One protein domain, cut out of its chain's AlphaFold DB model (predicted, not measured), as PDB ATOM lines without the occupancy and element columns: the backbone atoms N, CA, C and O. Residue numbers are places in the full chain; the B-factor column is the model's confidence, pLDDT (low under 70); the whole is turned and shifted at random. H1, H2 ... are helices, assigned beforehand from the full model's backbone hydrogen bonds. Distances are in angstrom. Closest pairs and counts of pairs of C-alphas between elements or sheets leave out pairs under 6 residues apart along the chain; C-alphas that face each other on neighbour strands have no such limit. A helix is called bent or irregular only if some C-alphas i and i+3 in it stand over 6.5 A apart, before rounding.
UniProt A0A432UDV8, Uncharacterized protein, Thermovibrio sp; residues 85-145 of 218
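What this domain is: This is residues 85 to 145 of the 218 residues of an uncharacterized protein of Thermovibrio sp (UniProt A0A432UDV8). Four helical pieces make a small closed ring, in which each piece packs on the next: the long first helix H1 is folded into a V of two arms, H1a and H1b, the short H2 follows H1b, and H3 comes back to run side by side with H1a, in the opposite direction. H1a and H3 are almost aligned, while H1b crosses H1a steeply and H2 lies between H1b and H3 in the ring. The printed part has 61 residues with three named helices, in the order H1, H2, H3 along the chain, and no named strand, and its class is all helix. It is compact, with a radius of gyration of the C-alphas of 10.3 A, and rounded, with spans of 26 by 25 by 20 A.

How they stand to each other: The longest helix, H1, residues 85 to 112, was assigned as one helix by its hydrogen bonds but is bent: C-alphas 97 and 100 are 9.6 A apart. Its arms are H1a, residues 85 to 97, and H1b, residues 100 to 112; residues 98 and 99 belong to neither. Both arms are irregular, with 6.9 A between C-alphas 93 and 96 in H1a and 7.0 A between C-alphas 100 and 103 in H1b. The two arms touch, H1b with residues 101 to 106 alone, and the closest C-alphas, those of Ser 95 and Ser 102, are 5.6 A apart. They run opposite ways at a steep tilt of 57 degrees. H3, residues 129 to 144, touches H1a with residues 135 to 142 alone, and H1a touches H3 with residues 89 to 94 alone. Their closest C-alphas, those of Val 90 and Leu 139, are 7.2 A apart, and they run opposite ways at a shallow tilt of 10 degrees. H2, residues 116 to 123, touches H1b, with the closest C-alphas, those of Ala 109 and Glu 122, 5.4 A apart. H1b and H2 form a helical hairpin, running opposite ways at a steep tilt of 45 degrees. H2 and H3 form the second helical hairpin, opposite ways at a shallow tilt of 34 degrees, only just short of steep. H3 touches H2 with residues 136 to 143 alone, and the closest C-alphas, those of Ile 120 and Leu 139, are 6.8 A apart. H1b and H3 are apart, and H1a and H2 are only just apart, with 8.3 A between their closest C-alphas. The helix packing is part aligned and part crossed, with two of the four touching pairs at a shallow tilt. In H2 and H3 every O i to N i+4 pair is within hydrogen-bond range; in H1a 7 of 9 pairs are, and in H1b 8 of 9.

Where its parts are: H1a begins at C-alpha 85 at (198.081, 149.668, 188.458) and spans 19.9 A from first to last C-alpha. H1b, residues 100 to 112, also spans 19.9 A and begins at C-alpha 100 at (187.601, 164.106, 192.608). H2, residues 116 to 123, spans 10.6 A. H3, residues 129 to 144, spans 22.3 A and ends at C-alpha 144 at (210.641, 154.482, 194.185).

The domain as a whole: The two C-alphas farthest apart, those of Glu 85 and Gly 129, are 29.0 A apart, while the first and last printed C-alphas are 13.9 A apart. The printed part runs from residue 85 to residue 145 without a cut. The links from H1 to H2 and from H2 to H3 are both tight, with 3 and 5 residues between the helices. The mean pLDDT of the printed part is 83.9, and one printed residue, Glu 145, is under 70.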
ATOM      1  N   GLU A  85     198.092 150.094 187.052       74.69
ATOM      2  CA  GLU A  85     198.081 149.668 188.458       74.69
ATOM      3  C   GLU A  85     198.734 150.706 189.384       74.69
ATOM      4  O   GLU A  85     198.221 151.011 190.460       74.69
ATOM      5  N   LEU A  86     199.839 151.309 188.936       81.75
ATOM      6  CA  LEU A  86     200.550 152.338 189.686       81.75
ATOM      7  C   LEU A  86     199.797 153.673 189.645       81.75
ATOM      8  O   LEU A  86     199.806 154.414 190.624       81.75
ATOM      9  N   ILE A  87     199.098 153.971 188.546       83.81
ATOM     10  CA  ILE A  87     198.204 155.133 188.449       83.81
ATOM     11  C   ILE A  87     197.096 155.035 189.501       83.81
ATOM     12  O   ILE A  87     196.867 156.005 190.223       83.81
ATOM     13  N   ASP A  88     196.468 153.871 189.657       81.00
ATOM     14  CA  ASP A  88     195.436 153.649 190.675       81.00
ATOM     15  C   ASP A  88     195.968 153.823 192.103       81.00
ATOM     16  O   ASP A  88     195.276 154.350 192.983       81.00
ATOM     17  N   GLU A  89     197.203 153.398 192.365       85.38
ATOM     18  CA  GLU A  89     197.850 153.617 193.658       85.38
ATOM     19  C   GLU A  89     198.180 155.093 193.895       85.38
ATOM     20  O   GLU A  89     197.911 155.618 194.980       85.38
ATOM     21  N   VAL A  90     198.673 155.797 192.873       88.94
ATOM     22  CA  VAL A  90     198.918 157.241 192.943       88.94
ATOM     23  C   VAL A  90     197.605 157.980 193.197       88.94
ATOM     24  O   VAL A  90     197.566 158.826 194.090       88.94
ATOM     25  N   ILE A  91     196.512 157.620 192.510       86.19
ATOM     26  CA  ILE A  91     195.169 158.172 192.752       86.19
ATOM     27  C   ILE A  91     194.817 158.039 194.231       86.19
ATOM     28  O   ILE A  91     194.445 159.036 194.851       86.19
ATOM     29  N   LYS A  92     194.968 156.853 194.832       87.44
ATOM     30  CA  LYS A  92     194.647 156.636 196.257       87.44
ATOM     31  C   LYS A  92     195.471 157.531 197.183       87.44
ATOM     32  O   LYS A  92     194.937 158.018 198.177       87.44
ATOM     33  N   VAL A  93     196.743 157.763 196.859       90.44
ATOM     34  CA  VAL A  93     197.650 158.595 197.663       90.44
ATOM     35  C   VAL A  93     197.323 160.083 197.554       90.44
ATOM     36  O   VAL A  93     197.387 160.789 198.561       90.44
ATOM     37  N   ILE A  94     196.946 160.566 196.368       89.88
ATOM     38  CA  ILE A  94     196.675 161.992 196.146       89.88
ATOM     39  C   ILE A  94     195.201 162.376 196.388       89.88
ATOM     40  O   ILE A  94     194.907 163.548 196.621       89.88
ATOM     41  N   SER A  95     194.269 161.414 196.376       87.44
ATOM     42  CA  SER A  95     192.825 161.640 196.607       87.44
ATOM     43  C   SER A  95     192.507 162.406 197.894       87.44
ATOM     44  O   SER A  95     191.638 163.273 197.854       87.44
ATOM     45  N   PRO A  96     193.194 162.182 199.031       90.50
ATOM     46  CA  PRO A  96     192.977 162.982 200.237       90.50
ATOM     47  C   PRO A  96     193.274 164.480 200.071       90.50
ATOM     48  O   PRO A  96     192.734 165.280 200.826       90.50
ATOM     49  N   TYR A  97     194.116 164.851 199.102       87.81
ATOM     50  CA  TYR A  97     194.552 166.231 198.871       87.81
ATOM     51  C   TYR A  97     193.722 166.916 197.778       87.81
ATOM     52  O   TYR A  97     193.396 168.092 197.901       87.81
ATOM     53  N   PHE A  98     193.343 166.178 196.729       84.50
ATOM     54  CA  PHE A  98     192.689 166.750 195.542       84.50
ATOM     55  C   PHE A  98     191.270 166.216 195.271       84.50
ATOM     56  O   PHE A  98     190.567 166.713 194.388       84.50
ATOM     57  N   GLY A  99     190.816 165.212 196.022       84.50
ATOM     58  CA  GLY A  99     189.482 164.628 195.905       84.50
ATOM     59  C   GLY A  99     189.181 164.108 194.500       84.50
ATOM     60  O   GLY A  99     189.952 163.370 193.898       84.50
ATOM     61  N   ILE A 100     188.040 164.518 193.949       79.06
ATOM     62  CA  ILE A 100     187.601 164.106 192.608       79.06
ATOM     63  C   ILE A 100     188.507 164.623 191.480       79.06
ATOM     64  O   ILE A 100     188.447 164.103 190.367       79.06
ATOM     65  N   ALA A 101     189.340 165.639 191.743       78.94
ATOM     66  CA  ALA A 101     190.242 166.206 190.744       78.94
ATOM     67  C   ALA A 101     191.494 165.343 190.515       78.94
ATOM     68  O   ALA A 101     192.202 165.553 189.534       78.94
ATOM     69  N   SER A 102     191.752 164.351 191.374       82.44
ATOM     70  CA  SER A 102     192.952 163.511 191.317       82.44
ATOM     71  C   SER A 102     193.183 162.843 189.963       82.44
ATOM     72  O   SER A 102     194.312 162.841 189.486       82.44
ATOM     73  N   ALA A 103     192.130 162.337 189.313       78.38
ATOM     74  CA  ALA A 103     192.254 161.715 187.993       78.38
ATOM     75  C   ALA A 103     192.752 162.715 186.932       78.38
ATOM     76  O   ALA A 103     193.707 162.433 186.214       78.38
ATOM     77  N   PHE A 104     192.175 163.921 186.900       79.00
ATOM     78  CA  PHE A 104     192.562 164.971 185.953       79.00
ATOM     79  C   PHE A 104     193.982 165.484 186.201       79.00
ATOM     80  O   PHE A 104     194.738 165.698 185.258       79.00
ATOM     81  N   ILE A 105     194.355 165.653 187.471       84.06
ATOM     82  CA  ILE A 105     195.684 166.131 187.860       84.06
ATOM     83  C   ILE A 105     196.759 165.109 187.474       84.06
ATOM     84  O   ILE A 105     197.827 165.493 187.005       84.06
ATOM     85  N   ILE A 106     196.480 163.809 187.613       86.00
ATOM     86  CA  ILE A 106     197.407 162.761 187.175       86.00
ATOM     87  C   ILE A 106     197.535 162.742 185.658       86.00
ATOM     88  O   ILE A 106     198.657 162.686 185.164       86.00
ATOM     89  N   GLU A 107     196.430 162.821 184.918       80.88
ATOM     90  CA  GLU A 107     196.481 162.897 183.454       80.88
ATOM     91  C   GLU A 107     197.307 164.102 182.988       80.88
ATOM     92  O   GLU A 107     198.180 163.963 182.128       80.88
ATOM     93  N   GLU A 108     197.099 165.276 183.588       81.38
ATOM     94  CA  GLU A 108     197.852 166.496 183.279       81.38
ATOM     95  C   GLU A 108     199.341 166.364 183.636       81.38
ATOM     96  O   GLU A 108     200.209 166.728 182.832       81.38
ATOM     97  N   ALA A 109     199.648 165.786 184.801       86.44
ATOM     98  CA  ALA A 109     201.012 165.554 185.254       86.44
ATOM     99  C   ALA A 109     201.739 164.519 184.382       86.44
ATOM    100  O   ALA A 109     202.876 164.767 183.992       86.44
ATOM    101  N   ILE A 110     201.098 163.406 183.997       84.31
ATOM    102  CA  ILE A 110     201.667 162.410 183.067       84.31
ATOM    103  C   ILE A 110     201.946 163.057 181.709       84.31
ATOM    104  O   ILE A 110     203.019 162.877 181.140       84.31
ATOM    105  N   SER A 111     201.000 163.857 181.212       78.50
ATOM    106  CA  SER A 111     201.121 164.554 179.926       78.50
ATOM    107  C   SER A 111     202.262 165.576 179.900       78.50
ATOM    108  O   SER A 111     202.809 165.872 178.837       78.50
ATOM    109  N   SER A 112     202.583 166.156 181.058       78.31
ATOM    110  CA  SER A 112     203.577 167.222 181.202       78.31
ATOM    111  C   SER A 112     204.950 166.739 181.654       78.31
ATOM    112  O   SER A 112     205.936 167.431 181.389       78.31
ATOM    113  N   ALA A 113     205.021 165.602 182.339       81.88
ATOM    114  CA  ALA A 113     206.242 165.100 182.938       81.88
ATOM    115  C   ALA A 113     207.181 164.468 181.910       81.88
ATOM    116  O   ALA A 113     206.767 163.825 180.949       81.88
ATOM    117  N   SER A 114     208.482 164.608 182.157       77.88
ATOM    118  CA  SER A 114     209.531 163.899 181.413       77.88
ATOM    119  C   SER A 114     210.243 162.821 182.237       77.88
ATOM    120  O   SER A 114     211.116 162.141 181.710       77.88
ATOM    121  N   SER A 115     209.917 162.684 183.526       81.94
ATOM    122  CA  SER A 115     210.514 161.721 184.463       81.94
ATOM    123  C   SER A 115     209.621 161.528 185.697       81.94
ATOM    124  O   SER A 115     208.741 162.355 185.946       81.94
ATOM    125  N   LYS A 116     209.881 160.487 186.511       83.06
ATOM    126  CA  LYS A 116     209.187 160.261 187.798       83.06
ATOM    127  C   LYS A 116     209.308 161.485 188.721       83.06
ATOM    128  O   LYS A 116     208.329 161.914 189.318       83.06
ATOM    129  N   GLU A 117     210.486 162.102 188.784       83.06
ATOM    130  CA  GLU A 117     210.711 163.317 189.580       83.06
ATOM    131  C   GLU A 117     209.936 164.522 189.042       83.06
ATOM    132  O   GLU A 117     209.334 165.267 189.814       83.06
ATOM    133  N   SER A 118     209.913 164.703 187.717       82.94
ATOM    134  CA  SER A 118     209.105 165.747 187.084       82.94
ATOM    135  C   SER A 118     207.622 165.532 187.371       82.94
ATOM    136  O   SER A 118     206.933 166.489 187.692       82.94
ATOM    137  N   PHE A 119     207.142 164.289 187.315       89.75
ATOM    138  CA  PHE A 119     205.761 163.925 187.625       89.75
ATOM    139  C   PHE A 119     205.384 164.252 189.071       89.75
ATOM    140  O   PHE A 119     204.371 164.905 189.304       89.75
ATOM    141  N   ILE A 120     206.232 163.885 190.037       90.38
ATOM    142  CA  ILE A 120     206.031 164.245 191.446       90.38
ATOM    143  C   ILE A 120     205.966 165.768 191.600       90.38
ATOM    144  O   ILE A 120     205.087 166.282 192.285       90.38
ATOM    145  N   ASN A 121     206.861 166.510 190.946       87.31
ATOM    146  CA  ASN A 121     206.871 167.970 191.037       87.31
ATOM    147  C   ASN A 121     205.609 168.620 190.448       87.31
ATOM    148  O   ASN A 121     205.125 169.589 191.033       87.31
ATOM    149  N   GLU A 122     205.072 168.087 189.347       88.88
ATOM    150  CA  GLU A 122     203.807 168.544 188.753       88.88
ATOM    151  C   GLU A 122     202.622 168.268 189.696       88.88
ATOM    152  O   GLU A 122     201.848 169.177 189.985       88.88
ATOM    153  N   LEU A 123     202.533 167.063 190.282       89.50
ATOM    154  CA  LEU A 123     201.482 166.718 191.258       89.50
ATOM    155  C   LEU A 123     201.510 167.608 192.507       89.50
ATOM    156  O   LEU A 123     200.474 167.906 193.096       89.50
ATOM    157  N   LEU A 124     202.699 168.030 192.933       89.69
ATOM    158  CA  LEU A 124     202.877 168.886 194.103       89.69
ATOM    159  C   LEU A 124     202.674 170.375 193.794       89.69
ATOM    160  O   LEU A 124     202.728 171.180 194.723       89.69
ATOM    161  N   GLY A 125     202.491 170.763 192.528       82.44
ATOM    162  CA  GLY A 125     202.526 172.155 192.069       82.44
ATOM    163  C   GLY A 125     201.595 173.100 192.833       82.44
ATOM    164  O   GLY A 125     201.996 174.218 193.152       82.44
ATOM    165  N   GLU A 126     200.397 172.632 193.189       76.06
ATOM    166  CA  GLU A 126     199.381 173.428 193.897       76.06
ATOM    167  C   GLU A 126     199.475 173.343 195.431       76.06
ATOM    168  O   GLU A 126     198.798 174.090 196.138       76.06
ATOM    169  N   LEU A 127     200.336 172.472 195.968       81.94
ATOM    170  CA  LEU A 127     200.502 172.272 197.407       81.94
ATOM    171  C   LEU A 127     201.702 173.049 197.954       81.94
ATOM    172  O   LEU A 127     202.754 173.175 197.315       81.94
ATOM    173  N   SER A 128     201.574 173.513 199.198       81.56
ATOM    174  CA  SER A 128     202.625 174.238 199.916       81.56
ATOM    175  C   SER A 128     202.750 173.783 201.374       81.56
ATOM    176  O   SER A 128     201.853 173.150 201.928       81.56
ATOM    177  N   GLY A 129     203.896 174.072 201.995       84.00
ATOM    178  CA  GLY A 129     204.147 173.750 203.400       84.00
ATOM    179  C   GLY A 129     204.095 172.250 203.712       84.00
ATOM    180  O   GLY A 129     204.549 171.415 202.931       84.00
ATOM    181  N   LYS A 130     203.540 171.914 204.879       84.12
ATOM    182  CA  LYS A 130     203.592 170.563 205.458       84.12
ATOM    183  C   LYS A 130     202.872 169.501 204.615       84.12
ATOM    184  O   LYS A 130     203.327 168.366 204.545       84.12
ATOM    185  N   GLU A 131     201.783 169.871 203.944       84.25
ATOM    186  CA  GLU A 131     201.016 168.965 203.076       84.25
ATOM    187  C   GLU A 131     201.822 168.554 201.840       84.25
ATOM    188  O   GLU A 131     201.799 167.392 201.435       84.25
ATOM    189  N   ARG A 132     202.595 169.495 201.283       88.25
ATOM    190  CA  ARG A 132     203.508 169.240 200.165       88.25
ATOM    191  C   ARG A 132     204.625 168.280 200.565       88.25
ATOM    192  O   ARG A 132     204.944 167.378 199.799       88.25
ATOM    193  N   GLU A 133     205.227 168.479 201.736       86.75
ATOM    194  CA  GLU A 133     206.295 167.608 202.243       86.75
ATOM    195  C   GLU A 133     205.783 166.185 202.487       86.75
ATOM    196  O   GLU A 133     206.373 165.226 201.991       86.75
ATOM    197  N   GLU A 134     204.640 166.050 203.160       88.25
ATOM    198  CA  GLU A 134     204.046 164.746 203.461       88.25
ATOM    199  C   GLU A 134     203.648 163.984 202.188       88.25
ATOM    200  O   GLU A 134     203.929 162.789 202.062       88.25
ATOM    201  N   LEU A 135     203.023 164.664 201.220       90.50
ATOM    202  CA  LEU A 135     202.656 164.033 199.955       90.50
ATOM    203  C   LEU A 135     203.888 163.687 199.111       90.50
ATOM    204  O   LEU A 135     203.934 162.622 198.502       90.50
ATOM    205  N   SER A 136     204.905 164.551 199.109       89.38
ATOM    206  CA  SER A 136     206.175 164.305 198.420       89.38
ATOM    207  C   SER A 136     206.844 163.030 198.921       89.38
ATOM    208  O   SER A 136     207.244 162.194 198.113       89.38
ATOM    209  N   GLU A 137     206.919 162.828 200.238       88.38
ATOM    210  CA  GLU A 137     207.487 161.602 200.805       88.38
ATOM    211  C   GLU A 137     206.676 160.357 200.435       88.38
ATOM    212  O   GLU A 137     207.265 159.346 200.051       88.38
ATOM    213  N   LYS A 138     205.338 160.424 200.499       88.75
ATOM    214  CA  LYS A 138     204.464 159.300 200.122       88.75
ATOM    215  C   LYS A 138     204.596 158.940 198.646       88.75
ATOM    216  O   LYS A 138     204.695 157.762 198.329       88.75
ATOM    217  N   LEU A 139     204.628 159.933 197.756       89.88
ATOM    218  CA  LEU A 139     204.781 159.716 196.316       89.88
ATOM    219  C   LEU A 139     206.175 159.211 195.961       89.88
ATOM    220  O   LEU A 139     206.294 158.317 195.132       89.88
ATOM    221  N   LYS A 140     207.224 159.734 196.604       88.19
ATOM    222  CA  LYS A 140     208.577 159.194 196.441       88.19
ATOM    223  C   LYS A 140     208.626 157.746 196.889       88.19
ATOM    224  O   LYS A 140     209.105 156.926 196.127       88.19
ATOM    225  N   ARG A 141     208.087 157.397 198.058       86.44
ATOM    226  CA  ARG A 141     208.016 155.988 198.465       86.44
ATOM    227  C   ARG A 141     207.226 155.168 197.460       86.44
ATOM    228  O   ARG A 141     207.772 154.223 196.944       86.44
ATOM    229  N   LEU A 142     206.031 155.583 197.060       84.81
ATOM    230  CA  LEU A 142     205.219 154.817 196.113       84.81
ATOM    231  C   LEU A 142     205.887 154.603 194.740       84.81
ATOM    232  O   LEU A 142     205.757 153.545 194.143       84.81
ATOM    233  N   LEU A 143     206.582 155.618 194.223       80.25
ATOM    234  CA  LEU A 143     207.163 155.600 192.874       80.25
ATOM    235  C   LEU A 143     208.621 155.108 192.838       80.25
ATOM    236  O   LEU A 143     209.159 154.907 191.745       80.25
ATOM    237  N   THR A 144     209.251 154.953 194.009       72.69
ATOM    238  CA  THR A 144     210.641 154.482 194.185       72.69
ATOM    239  C   THR A 144     210.716 153.164 194.969       72.69
ATOM    240  O   THR A 144     211.715 152.463 194.869       72.69
ATOM    241  N   GLU A 145     209.683 152.791 195.735       51.69
ATOM    242  CA  GLU A 145     209.458 151.427 196.232       51.69
ATOM    243  C   GLU A 145     208.944 150.593 195.058       51.69
ATOM    244  O   GLU A 145     207.764 150.287 194.905       51.69
TER     245      GLU A 145